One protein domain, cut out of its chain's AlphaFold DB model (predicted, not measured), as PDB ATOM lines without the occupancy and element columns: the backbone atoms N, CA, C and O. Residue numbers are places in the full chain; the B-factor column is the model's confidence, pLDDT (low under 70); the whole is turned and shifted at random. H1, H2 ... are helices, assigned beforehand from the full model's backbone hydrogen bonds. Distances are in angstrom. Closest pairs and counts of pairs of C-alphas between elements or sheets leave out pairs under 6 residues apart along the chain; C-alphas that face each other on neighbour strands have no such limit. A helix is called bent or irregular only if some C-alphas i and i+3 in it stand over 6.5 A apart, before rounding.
ATOM      1  N   PHE A  15     -44.401  -1.250 -57.868       69.88
ATOM      2  CA  PHE A  15     -44.319  -0.389 -56.694       69.88
ATOM      3  C   PHE A  15     -44.629  -1.175 -55.419       69.88
ATOM      4  O   PHE A  15     -43.834  -1.141 -54.493       69.88
ATOM      5  N   ALA A  16     -45.698  -1.969 -55.400       62.03
ATOM      6  CA  ALA A  16     -46.054  -2.839 -54.287       62.03
ATOM      7  C   ALA A  16     -44.951  -3.866 -53.991       62.03
ATOM      8  O   ALA A  16     -44.541  -3.991 -52.846       62.03
ATOM      9  N   ARG A  17     -44.383  -4.535 -55.010       64.00
ATOM     10  CA  ARG A  17     -43.229  -5.438 -54.822       64.00
ATOM     11  C   ARG A  17     -41.997  -4.708 -54.299       64.00
ATOM     12  O   ARG A  17     -41.302  -5.250 -53.445       64.00
ATOM     13  N   TRP A  18     -41.717  -3.509 -54.804       66.38
ATOM     14  CA  TRP A  18     -40.591  -2.699 -54.351       66.38
ATOM     15  C   TRP A  18     -40.784  -2.237 -52.905       66.38
ATOM     16  O   TRP A  18     -39.860  -2.376 -52.117       66.38
ATOM     17  N   VAL A  19     -41.985  -1.787 -52.532       63.12
ATOM     18  CA  VAL A  19     -42.346  -1.414 -51.158       63.12
ATOM     19  C   VAL A  19     -42.285  -2.628 -50.234       63.12
ATOM     20  O   VAL A  19     -41.614  -2.557 -49.216       63.12
ATOM     21  N   SER A  20     -42.889  -3.766 -50.586       62.78
ATOM     22  CA  SER A  20     -42.829  -4.989 -49.769       62.78
ATOM     23  C   SER A  20     -41.393  -5.483 -49.566       62.78
ATOM     24  O   SER A  20     -41.035  -5.888 -48.463       62.78
ATOM     25  N   HIS A  21     -40.550  -5.424 -50.602       63.12
ATOM     26  CA  HIS A  21     -39.147  -5.828 -50.494       63.12
ATOM     27  C   HIS A  21     -38.301  -4.800 -49.731       63.12
ATOM     28  O   HIS A  21     -37.425  -5.177 -48.956       63.12
ATOM     29  N   ALA A  22     -38.583  -3.506 -49.911       57.03
ATOM     30  CA  ALA A  22     -37.938  -2.433 -49.172       57.03
ATOM     31  C   ALA A  22     -38.272  -2.554 -47.683       57.03
ATOM     32  O   ALA A  22     -37.356  -2.764 -46.897       57.03
ATOM     33  N   THR A  23     -39.553  -2.539 -47.304       62.09
ATOM     34  CA  THR A  23     -40.033  -2.572 -45.911       62.09
ATOM     35  C   THR A  23     -39.541  -3.791 -45.121       62.09
ATOM     36  O   THR A  23     -39.348  -3.685 -43.915       62.09
ATOM     37  N   GLY A  24     -39.290  -4.930 -45.778       54.62
ATOM     38  CA  GLY A  24     -38.751  -6.136 -45.134       54.62
ATOM     39  C   GLY A  24     -37.222  -6.197 -45.007       54.62
ATOM     40  O   GLY A  24     -36.708  -7.092 -44.341       54.62
ATOM     41  N   SER A  25     -36.473  -5.288 -45.644       64.00
ATOM     42  CA  SER A  25     -35.005  -5.349 -45.665       64.00
ATOM     43  C   SER A  25     -34.358  -4.585 -44.491       64.00
ATOM     44  O   SER A  25     -34.814  -3.492 -44.137       64.00
ATOM     45  N   PRO A  26     -33.228  -5.072 -43.937       57.44
ATOM     46  CA  PRO A  26     -32.469  -4.365 -42.894       57.44
ATOM     47  C   PRO A  26     -32.060  -2.936 -43.294       57.44
ATOM     48  O   PRO A  26     -31.968  -2.042 -42.455       57.44
ATOM     49  N   TYR A  27     -31.848  -2.704 -44.593       62.31
ATOM     50  CA  TYR A  27     -31.483  -1.398 -45.139       62.31
ATOM     51  C   TYR A  27     -32.621  -0.376 -45.073       62.31
ATOM     52  O   TYR A  27     -32.356   0.806 -44.858       62.31
ATOM     53  N   ALA A  28     -33.882  -0.794 -45.205       67.81
ATOM     54  CA  ALA A  28     -35.007   0.129 -45.052       67.81
ATOM     55  C   ALA A  28     -35.223   0.532 -43.598       67.81
ATOM     56  O   ALA A  28     -35.532   1.692 -43.337       67.81
ATOM     57  N   PHE A  29     -34.988  -0.382 -42.654       66.50
ATOM     58  CA  PHE A  29     -34.983  -0.031 -41.237       66.50
ATOM     59  C   PHE A  29     -33.903   1.016 -40.935       66.50
ATOM     60  O   PHE A  29     -34.193   2.049 -40.335       66.50
ATOM     61  N   ALA A  30     -32.676   0.810 -41.427       71.81
ATOM     62  CA  ALA A  30     -31.597   1.786 -41.277       71.81
ATOM     63  C   ALA A  30     -31.937   3.149 -41.913       71.81
ATOM     64  O   ALA A  30     -31.673   4.192 -41.315       71.81
ATOM     65  N   MET A  31     -32.568   3.156 -43.093       72.44
ATOM     66  CA  MET A  31     -33.029   4.385 -43.748       72.44
ATOM     67  C   MET A  31     -34.126   5.091 -42.936       72.44
ATOM     68  O   MET A  31     -34.065   6.306 -42.766       72.44
ATOM     69  N   ALA A  32     -35.093   4.350 -42.390       75.38
ATOM     70  CA  ALA A  32     -36.149   4.904 -41.546       75.38
ATOM     71  C   ALA A  32     -35.570   5.556 -40.281       75.38
ATOM     72  O   ALA A  32     -35.923   6.687 -39.951       75.38
ATOM     73  N   VAL A  33     -34.616   4.891 -39.622       79.19
ATOM     74  CA  VAL A  33     -33.896   5.452 -38.468       79.19
ATOM     75  C   VAL A  33     -33.141   6.723 -38.861       79.19
ATOM     76  O   VAL A  33     -33.225   7.723 -38.153       79.19
ATOM     77  N   ALA A  34     -32.454   6.733 -40.006       83.75
ATOM     78  CA  ALA A  34     -31.758   7.923 -40.494       83.75
ATOM     79  C   ALA A  34     -32.718   9.100 -40.742       83.75
ATOM     80  O   ALA A  34     -32.420  10.224 -40.341       83.75
ATOM     81  N   VAL A  35     -33.887   8.853 -41.338       85.38
ATOM     82  CA  VAL A  35     -34.928   9.875 -41.549       85.38
ATOM     83  C   VAL A  35     -35.419  10.448 -40.218       85.38
ATOM     84  O   VAL A  35     -35.513  11.668 -40.078       85.38
ATOM     85  N   VAL A  36     -35.668   9.596 -39.217       84.75
ATOM     86  CA  VAL A  36     -36.061  10.035 -37.868       84.75
ATOM     87  C   VAL A  36     -34.967  10.894 -37.231       84.75
ATOM     88  O   VAL A  36     -35.268  11.947 -36.672       84.75
ATOM     89  N   LEU A  37     -33.695  10.506 -37.356       86.88
ATOM     90  CA  LEU A  37     -32.571  11.281 -36.822       86.88
ATOM     91  C   LEU A  37     -32.445  12.656 -37.486       86.88
ATOM     92  O   LEU A  37     -32.293  13.654 -36.781       86.88
ATOM     93  N   VAL A  38     -32.554  12.737 -38.817       88.25
ATOM     94  CA  VAL A  38     -32.547  14.024 -39.535       88.25
ATOM     95  C   VAL A  38     -33.702  14.908 -39.069       88.25
ATOM     96  O   VAL A  38     -33.507  16.100 -38.822       88.25
ATOM     97  N   TRP A  39     -34.890  14.333 -38.885       86.06
ATOM     98  CA  TRP A  39     -36.039  15.070 -38.376       86.06
ATOM     99  C   TRP A  39     -35.798  15.610 -36.955       86.06
ATOM    100  O   TRP A  39     -36.008  16.802 -36.725       86.06
ATOM    101  N   VAL A  40     -35.265  14.804 -36.030       85.12
ATOM    102  CA  VAL A  40     -34.919  15.252 -34.666       85.12
ATOM    103  C   VAL A  40     -33.893  16.387 -34.691       85.12
ATOM    104  O   VAL A  40     -34.080  17.395 -34.012       85.12
ATOM    105  N   VAL A  41     -32.839  16.268 -35.505       88.31
ATOM    106  CA  VAL A  41     -31.787  17.294 -35.628       88.31
ATOM    107  C   VAL A  41     -32.318  18.588 -36.252       88.31
ATOM    108  O   VAL A  41     -31.814  19.668 -35.948       88.31
ATOM    109  N   SER A  42     -33.369  18.516 -37.073       85.12
ATOM    110  CA  SER A  42     -34.039  19.710 -37.596       85.12
ATOM    111  C   SER A  42     -34.864  20.459 -36.535       85.12
ATOM    112  O   SER A  42     -35.056  21.665 -36.662       85.12
ATOM    113  N   GLY A  43     -35.300  19.799 -35.454       82.88
ATOM    114  CA  GLY A  43     -36.144  20.388 -34.401       82.88
ATOM    115  C   GLY A  43     -35.572  21.644 -33.731       82.88
ATOM    116  O   GLY A  43     -36.274  22.658 -33.677       82.88
ATOM    117  N   PRO A  44     -34.298  21.644 -33.291       85.06
ATOM    118  CA  PRO A  44     -33.636  22.828 -32.746       85.06
ATOM    119  C   PRO A  44     -33.576  24.021 -33.710       85.06
ATOM    120  O   PRO A  44     -33.669  25.161 -33.259       85.06
ATOM    121  N   LEU A  45     -33.467  23.783 -35.025       83.75
ATOM    122  CA  LEU A  45     -33.437  24.852 -36.037       83.75
ATOM    123  C   LEU A  45     -34.793  25.558 -36.175       83.75
ATOM    124  O   LEU A  45     -34.839  26.745 -36.486       83.75
ATOM    125  N   PHE A  46     -35.889  24.841 -35.921       78.69
ATOM    126  CA  PHE A  46     -37.260  25.353 -36.004       78.69
ATOM    127  C   PHE A  46     -37.882  25.658 -34.633       78.69
ATOM    128  O   PHE A  46     -39.089  25.894 -34.554       78.69
ATOM    129  N   GLY A  47     -37.088  25.626 -33.557       81.94
ATOM    130  CA  GLY A  47     -37.547  25.918 -32.198       81.94
ATOM    131  C   GLY A  47     -38.663  24.996 -31.702       81.94
ATOM    132  O   GLY A  47     -39.493  25.439 -30.915       81.94
ATOM    133  N   PHE A  48     -38.720  23.747 -32.188       79.44
ATOM    134  CA  PHE A  48     -39.802  22.793 -31.890       79.44
ATOM    135  C   PHE A  48     -41.217  23.348 -32.146       79.44
ATOM    136  O   PHE A  48     -42.156  23.042 -31.409       79.44
ATOM    137  N   SER A  49     -41.366  24.162 -33.197       83.44
ATOM    138  CA  SER A  49     -42.629  24.815 -33.559       83.44
ATOM    139  C   SER A  49     -43.788  23.843 -33.814       83.44
ATOM    140  O   SER A  49     -43.592  22.682 -34.183       83.44
ATOM    141  N   ASP A  50     -45.017  24.354 -33.712       87.31
ATOM    142  CA  ASP A  50     -46.236  23.591 -34.005       87.31
ATOM    143  C   ASP A  50     -46.228  23.009 -35.426       87.31
ATOM    144  O   ASP A  50     -46.674  21.885 -35.645       87.31
ATOM    145  N   THR A  51     -45.650  23.718 -36.402       84.38
ATOM    146  CA  THR A  51     -45.496  23.219 -37.778       84.38
ATOM    147  C   THR A  51     -44.526  22.041 -37.858       84.38
ATOM    148  O   THR A  51     -44.779  21.085 -38.587       84.38
ATOM    149  N   TRP A  52     -43.432  22.069 -37.093       86.00
ATOM    150  CA  TRP A  52     -42.457  20.977 -37.051       86.00
ATOM    151  C   TRP A  52     -43.065  19.687 -36.475       86.00
ATOM    152  O   TRP A  52     -42.840  18.598 -37.012       86.00
ATOM    153  N   GLN A  53     -43.899  19.816 -35.438       83.88
ATOM    154  CA  GLN A  53     -44.659  18.699 -34.867       83.88
ATOM    155  C   GLN A  53     -45.785  18.233 -35.801       83.88
ATOM    156  O   GLN A  53     -45.991  17.034 -35.974       83.88
ATOM    157  N   LEU A  54     -46.494  19.159 -36.452       85.94
ATOM    158  CA  LEU A  54     -47.559  18.838 -37.404       85.94
ATOM    159  C   LEU A  54     -47.031  17.963 -38.547       85.94
ATOM    160  O   LEU A  54     -47.637  16.947 -38.872       85.94
ATOM    161  N   VAL A  55     -45.873  18.312 -39.116       85.44
ATOM    162  CA  VAL A  55     -45.275  17.575 -40.240       85.44
ATOM    163  C   VAL A  55     -45.015  16.109 -39.888       85.44
ATOM    164  O   VAL A  55     -45.354  15.235 -40.688       85.44
ATOM    165  N   ILE A  56     -44.476  15.807 -38.700       84.88
ATOM    166  CA  ILE A  56     -44.221  14.407 -38.323       84.88
ATOM    167  C   ILE A  56     -45.511  13.660 -38.019       84.88
ATOM    168  O   ILE A  56     -45.642  12.492 -38.380       84.88
ATOM    169  N   ASN A  57     -46.469  14.325 -37.376       86.50
ATOM    170  CA  ASN A  57     -47.699  13.692 -36.931       86.50
ATOM    171  C   ASN A  57     -48.576  13.351 -38.144       86.50
ATOM    172  O   ASN A  57     -49.008  12.210 -38.320       86.50
ATOM    173  N   THR A  58     -48.728  14.302 -39.070       88.44
ATOM    174  CA  THR A  58     -49.408  14.092 -40.353       88.44
ATOM    175  C   THR A  58     -48.660  13.090 -41.233       88.44
ATOM    176  O   THR A  58     -49.282  12.179 -41.779       88.44
ATOM    177  N   GLY A  59     -47.332  13.196 -41.344       86.75
ATOM    178  CA  GLY A  59     -46.525  12.286 -42.161       86.75
ATOM    179  C   GLY A  59     -46.589  10.840 -41.669       86.75
ATOM    180  O   GLY A  59     -46.869   9.928 -42.447       86.75
ATOM    181  N   THR A  60     -46.416  10.632 -40.364       86.38
ATOM    182  CA  THR A  60     -46.492   9.301 -39.745       86.38
ATOM    183  C   THR A  60     -47.888   8.713 -39.887       86.38
ATOM    184  O   THR A  60     -48.012   7.523 -40.158       86.38
ATOM    185  N   THR A  61     -48.942   9.529 -39.785       87.88
ATOM    186  CA  THR A  61     -50.325   9.070 -39.986       87.88
ATOM    187  C   THR A  61     -50.538   8.537 -41.401       87.88
ATOM    188  O   THR A  61     -51.057   7.434 -41.560       87.88
ATOM    189  N   ILE A  62     -50.085   9.262 -42.430       84.94
ATOM    190  CA  ILE A  62     -50.178   8.814 -43.829       84.94
ATOM    191  C   ILE A  62     -49.393   7.514 -44.029       84.94
ATOM    192  O   ILE A  62     -49.923   6.555 -44.588       84.94
ATOM    193  N   VAL A  63     -48.147   7.457 -43.548       82.56
ATOM    194  CA  VAL A  63     -47.304   6.257 -43.663       82.56
ATOM    195  C   VAL A  63     -47.938   5.073 -42.942       82.56
ATOM    196  O   VAL A  63     -47.972   3.981 -43.493       82.56
ATOM    197  N   THR A  64     -48.486   5.283 -41.747       86.25
ATOM    198  CA  THR A  64     -49.153   4.236 -40.963       86.25
ATOM    199  C   THR A  64     -50.402   3.737 -41.675       86.25
ATOM    200  O   THR A  64     -50.612   2.532 -41.766       86.25
ATOM    201  N   PHE A  65     -51.204   4.638 -42.242       76.81
ATOM    202  CA  PHE A  65     -52.377   4.273 -43.028       76.81
ATOM    203  C   PHE A  65     -51.977   3.396 -44.222       76.81
ATOM    204  O   PHE A  65     -52.513   2.305 -44.398       76.81
ATOM    205  N   LEU A  66     -50.956   3.810 -44.980       73.12
ATOM    206  CA  LEU A  66     -50.396   3.015 -46.077       73.12
ATOM    207  C   LEU A  66     -49.811   1.676 -45.600       73.12
ATOM    208  O   LEU A  66     -49.993   0.666 -46.274       73.12
ATOM    209  N   MET A  67     -49.143   1.647 -44.445       79.75
ATOM    210  CA  MET A  67     -48.582   0.438 -43.838       79.75
ATOM    211  C   MET A  67     -49.681  -0.568 -43.502       79.75
ATOM    212  O   MET A  67     -49.522  -1.745 -43.800       79.75
ATOM    213  N   VAL A  68     -50.803  -0.125 -42.928       78.12
ATOM    214  CA  VAL A  68     -51.952  -0.993 -42.633       78.12
ATOM    215  C   VAL A  68     -52.471  -1.641 -43.918       78.12
ATOM    216  O   VAL A  68     -52.614  -2.861 -43.954       78.12
ATOM    217  N   PHE A  69     -52.652  -0.875 -44.998       64.62
ATOM    218  CA  PHE A  69     -53.031  -1.438 -46.301       64.62
ATOM    219  C   PHE A  69     -51.969  -2.382 -46.878       64.62
ATOM    220  O   PHE A  69     -52.313  -3.423 -47.430       64.62
ATOM    221  N   ALA A  70     -50.683  -2.052 -46.746       63.00
ATOM    222  CA  ALA A  70     -49.589  -2.890 -47.233       63.00
ATOM    223  C   ALA A  70     -49.484  -4.215 -46.460       63.00
ATOM    224  O   ALA A  70     -49.290  -5.268 -47.067       63.00
ATOM    225  N   ILE A  71     -49.653  -4.175 -45.136       71.81
ATOM    226  CA  ILE A  71     -49.712  -5.356 -44.272       71.81
ATOM    227  C   ILE A  71     -50.925  -6.201 -44.653       71.81
ATOM    228  O   ILE A  71     -50.757  -7.391 -44.887       71.81
ATOM    229  N   GLN A  72     -52.112  -5.601 -44.783       49.69
ATOM    230  CA  GLN A  72     -53.325  -6.312 -45.200       49.69
ATOM    231  C   GLN A  72     -53.155  -6.963 -46.579       49.69
ATOM    232  O   GLN A  72     -53.539  -8.113 -46.759       49.69
ATOM    233  N   ALA A  73     -52.519  -6.279 -47.535       60.34
ATOM    234  CA  ALA A  73     -52.237  -6.830 -48.860       60.34
ATOM    235  C   ALA A  73     -51.227  -7.992 -48.825       60.34
ATOM    236  O   ALA A  73     -51.399  -8.972 -49.549       60.34
ATOM    237  N   SER A  74     -50.185  -7.905 -47.985       59.19
ATOM    238  CA  SER A  74     -49.235  -9.009 -47.785       59.19
ATOM    239  C   SER A  74     -49.911 -10.198 -47.113       59.19
ATOM    240  O   SER A  74     -49.808 -11.313 -47.609       59.19
ATOM    241  N   GLN A  75     -50.663  -9.946 -46.039       54.12
ATOM    242  CA  GLN A  75     -51.386 -10.972 -45.293       54.12
ATOM    243  C   GLN A  75     -52.423 -11.677 -46.168       54.12
ATOM    244  O   GLN A  75     -52.492 -12.896 -46.135       54.12
ATOM    245  N   ASN A  76     -53.159 -10.948 -47.011       58.38
ATOM    246  CA  ASN A  76     -54.134 -11.548 -47.923       58.38
ATOM    247  C   ASN A  76     -53.480 -12.549 -48.891       58.38
ATOM    248  O   ASN A  76     -54.014 -13.625 -49.138       58.38
ATOM    249  N   ARG A  77     -52.283 -12.222 -49.396       66.50
ATOM    250  CA  ARG A  77     -51.519 -13.096 -50.295       66.50
ATOM    251  C   ARG A  77     -50.876 -14.281 -49.573       66.50
ATOM    252  O   ARG A  77     -50.754 -15.358 -50.152       66.50
ATOM    253  N   ASP A  78     -50.438 -14.077 -48.334       68.19
ATOM    254  CA  ASP A  78     -49.858 -15.141 -47.512       68.19
ATOM    255  C   ASP A  78     -50.936 -16.152 -47.082       68.19
ATOM    256  O   ASP A  78     -50.675 -17.353 -47.115       68.19
ATOM    257  N   SER A  79     -52.159 -15.695 -46.785       67.19
ATOM    258  CA  SER A  79     -53.319 -16.559 -46.518       67.19
ATOM    259  C   SER A  79     -53.682 -17.433 -47.724       67.19
ATOM    260  O   SER A  79     -53.809 -18.647 -47.577       67.19
ATOM    261  N   GLU A  80     -53.756 -16.851 -48.925       67.69
ATOM    262  CA  GLU A  80     -54.028 -17.588 -50.173       67.69
ATOM    263  C   GLU A  80     -52.954 -18.661 -50.442       67.69
ATOM    264  O   GLU A  80     -53.250 -19.798 -50.809       67.69
ATOM    265  N   ALA A  81     -51.680 -18.343 -50.187       68.50
ATOM    266  CA  ALA A  81     -50.582 -19.292 -50.359       68.50
ATOM    267  C   ALA A  81     -50.590 -20.440 -49.333       68.50
ATOM    268  O   ALA A  81     -50.039 -21.509 -49.616       68.50
ATOM    269  N   ILE A  82     -51.157 -20.232 -48.140       78.94
ATOM    270  CA  ILE A  82     -51.319 -21.284 -47.129       78.94
ATOM    271  C   ILE A  82     -52.392 -22.280 -47.570       78.94
ATOM    272  O   ILE A  82     -52.126 -23.478 -47.506       78.94
ATOM    273  N   GLN A  83     -53.539 -21.805 -48.066       78.38
ATOM    274  CA  GLN A  83     -54.622 -22.669 -48.556       78.38
ATOM    275  C   GLN A  83     -54.126 -23.613 -49.662       78.38
ATOM    276  O   GLN A  83     -54.180 -24.826 -49.498       78.38
ATOM    277  N   VAL A  84     -53.461 -23.084 -50.696       77.19
ATOM    278  CA  VAL A  84     -52.916 -23.908 -51.798       77.19
ATOM    279  C   VAL A  84     -51.912 -24.965 -51.313       77.19
ATOM    280  O   VAL A  84     -51.849 -26.074 -51.842       77.19
ATOM    281  N   LYS A  85     -51.091 -24.640 -50.306       78.94
ATOM    282  CA  LYS A  85     -50.145 -25.607 -49.726       78.94
ATOM    283  C   LYS A  85     -50.847 -26.693 -48.912       78.94
ATOM    284  O   LYS A  85     -50.359 -27.822 -48.899       78.94
ATOM    285  N   LEU A  86     -51.930 -26.355 -48.215       80.06
ATOM    286  CA  LEU A  86     -52.753 -27.324 -47.494       80.06
ATOM    287  C   LEU A  86     -53.458 -28.261 -48.474       80.06
ATOM    288  O   LEU A  86     -53.387 -29.469 -48.276       80.06
ATOM    289  N   ASP A  87     -54.013 -27.740 -49.567       80.69
ATOM    290  CA  ASP A  87     -54.658 -28.548 -50.608       80.69
ATOM    291  C   ASP A  87     -53.690 -29.569 -51.215       80.69
ATOM    292  O   ASP A  87     -54.024 -30.745 -51.364       80.69
ATOM    293  N   GLU A  88     -52.456 -29.146 -51.508       84.06
ATOM    294  CA  GLU A  88     -51.412 -30.038 -52.019       84.06
ATOM    295  C   GLU A  88     -51.008 -31.098 -50.981       84.06
ATOM    296  O   GLU A  88     -50.813 -32.259 -51.338       84.06
ATOM    297  N   LEU A  89     -50.925 -30.744 -49.691       81.12
ATOM    298  CA  LEU A  89     -50.655 -31.708 -48.618       81.12
ATOM    299  C   LEU A  89     -51.788 -32.724 -48.458       81.12
ATOM    300  O   LEU A  89     -51.507 -33.915 -48.339       81.12
ATOM    301  N   ILE A  90     -53.051 -32.293 -48.478       77.31
ATOM    302  CA  ILE A  90     -54.198 -33.206 -48.385       77.31
ATOM    303  C   ILE A  90     -54.223 -34.124 -49.611       77.31
ATOM    304  O   ILE A  90     -54.440 -35.325 -49.475       77.31
ATOM    305  N   ARG A  91     -53.918 -33.591 -50.798       75.06
ATOM    306  CA  ARG A  91     -53.826 -34.368 -52.038       75.06
ATOM    307  C   ARG A  91     -52.662 -35.363 -52.047       75.06
ATOM    308  O   ARG A  91     -52.802 -36.437 -52.627       75.06
ATOM    309  N   ALA A  92     -51.525 -35.017 -51.443       77.50
ATOM    310  CA  ALA A  92     -50.343 -35.877 -51.358       77.50
ATOM    311  C   ALA A  92     -50.470 -36.983 -50.294       77.50
ATOM    312  O   ALA A  92     -49.755 -37.984 -50.360       77.50
ATOM    313  N   ILE A  93     -51.377 -36.830 -49.324       74.44
ATOM    314  CA  ILE A  93     -51.709 -37.876 -48.355       74.44
ATOM    315  C   ILE A  93     -52.744 -38.815 -48.996       74.44
ATOM    316  O   ILE A  93     -53.954 -38.616 -48.892       74.44
ATOM    317  N   GLU A  94     -52.264 -39.874 -49.658       49.09
ATOM    318  CA  GLU A  94     -53.100 -40.992 -50.115       49.09
ATOM    319  C   GLU A  94     -53.852 -41.605 -48.918       49.09
ATOM    320  O   GLU A  94     -53.278 -42.323 -48.099       49.09
ATOM    321  N   GLY A  95     -55.150 -41.301 -48.805       52.66
ATOM    322  CA  GLY A  95     -56.050 -41.883 -47.803       52.66
ATOM    323  C   GLY A  95     -56.759 -40.893 -46.874       52.66
ATOM    324  O   GLY A  95     -57.639 -41.319 -46.125       52.66
ATOM    325  N   ALA A  96     -56.458 -39.590 -46.929       48.69
ATOM    326  CA  ALA A  96     -57.330 -38.594 -46.309       48.69
ATOM    327  C   ALA A  96     -58.643 -38.569 -47.105       48.69
ATOM    328  O   ALA A  96     -58.665 -38.166 -48.265       48.69
ATOM    329  N   GLN A  97     -59.730 -39.089 -46.529       47.00
ATOM    330  CA  GLN A  97     -61.043 -39.071 -47.171       47.00
ATOM    331  C   GLN A  97     -61.330 -37.658 -47.697       47.00
ATOM    332  O   GLN A  97     -61.347 -36.714 -46.910       47.00
TER     333      GLN A  97
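What this domain is: This is residues 15 to 97 of the 140 residues of the protein "Low affinity iron permease family protein" of Hyphomicrobium sp. xq (UniProt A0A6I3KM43). One very long helix, H3, makes the length of this model, and H2 folds back beside its first part as a loose, narrow V that is closed at the H2 to H3 link. The short H1 stands crosswise at the open end of the V, and residues 75 to 97, of which 75 to 92 belong to H3, stick out as a free arm. The printed part has 83 residues with three named helices, in the order H1, H2, H3, and no named strand; the class is all helix. The whole is extended, with a radius of gyration of the C-alphas of 20.9 A and spans of 72 by 22 by 20 A.

How they stand to each other: Begin with H3, residues 50 to 92, and look back to H2, residues 26 to 46: they are close but not clearly touching, and the closest C-alphas, of Gly 43 and Trp 52, are 6.9 A apart. Their lines stand at a shallow tilt of 12 degrees, opposite ways. H1, residues 15 to 23, only just touches H3, with 3 pairs of C-alphas within 8 A. H3 does so with residues 70 to 74 alone; the closest C-alphas, of Ser 20 and Ala 70, are 7.5 A apart, and the lines are about perpendicular at 81 degrees. H1 and H2 are close but not clearly touching, with the C-alphas of Ala 22 and Ala 28 closest at 5.7 A. In H1 every O i to N i+4 pair is within hydrogen-bond range; in H2 it is 15 of 17 and in H3 38 of 39.

Where its parts are: Find C-alpha 50 at (-46.236, 23.591, -34.005); from there H3 runs 62.1 A to C-alpha 92 at (-50.343, -35.877, -51.358). H2 runs 30.9 A from C-alpha 26 to C-alpha 46; it is irregular, but only just, with C-alphas 41 and 44 6.51 A apart. H1 begins at C-alpha 15, at (-44.319, -0.389, -56.694), and is 11.8 A long.

The domain as a whole: The C-alphas of Gly 47 and Gly 95, the two farthest apart, are 72.0 A apart. The printed part has no cut, and both links are tight. The mean pLDDT of the printed part is 74.1; look for values under 70 at residues 15 to 29, 69 to 70, 72 to 81 and 94 to 97.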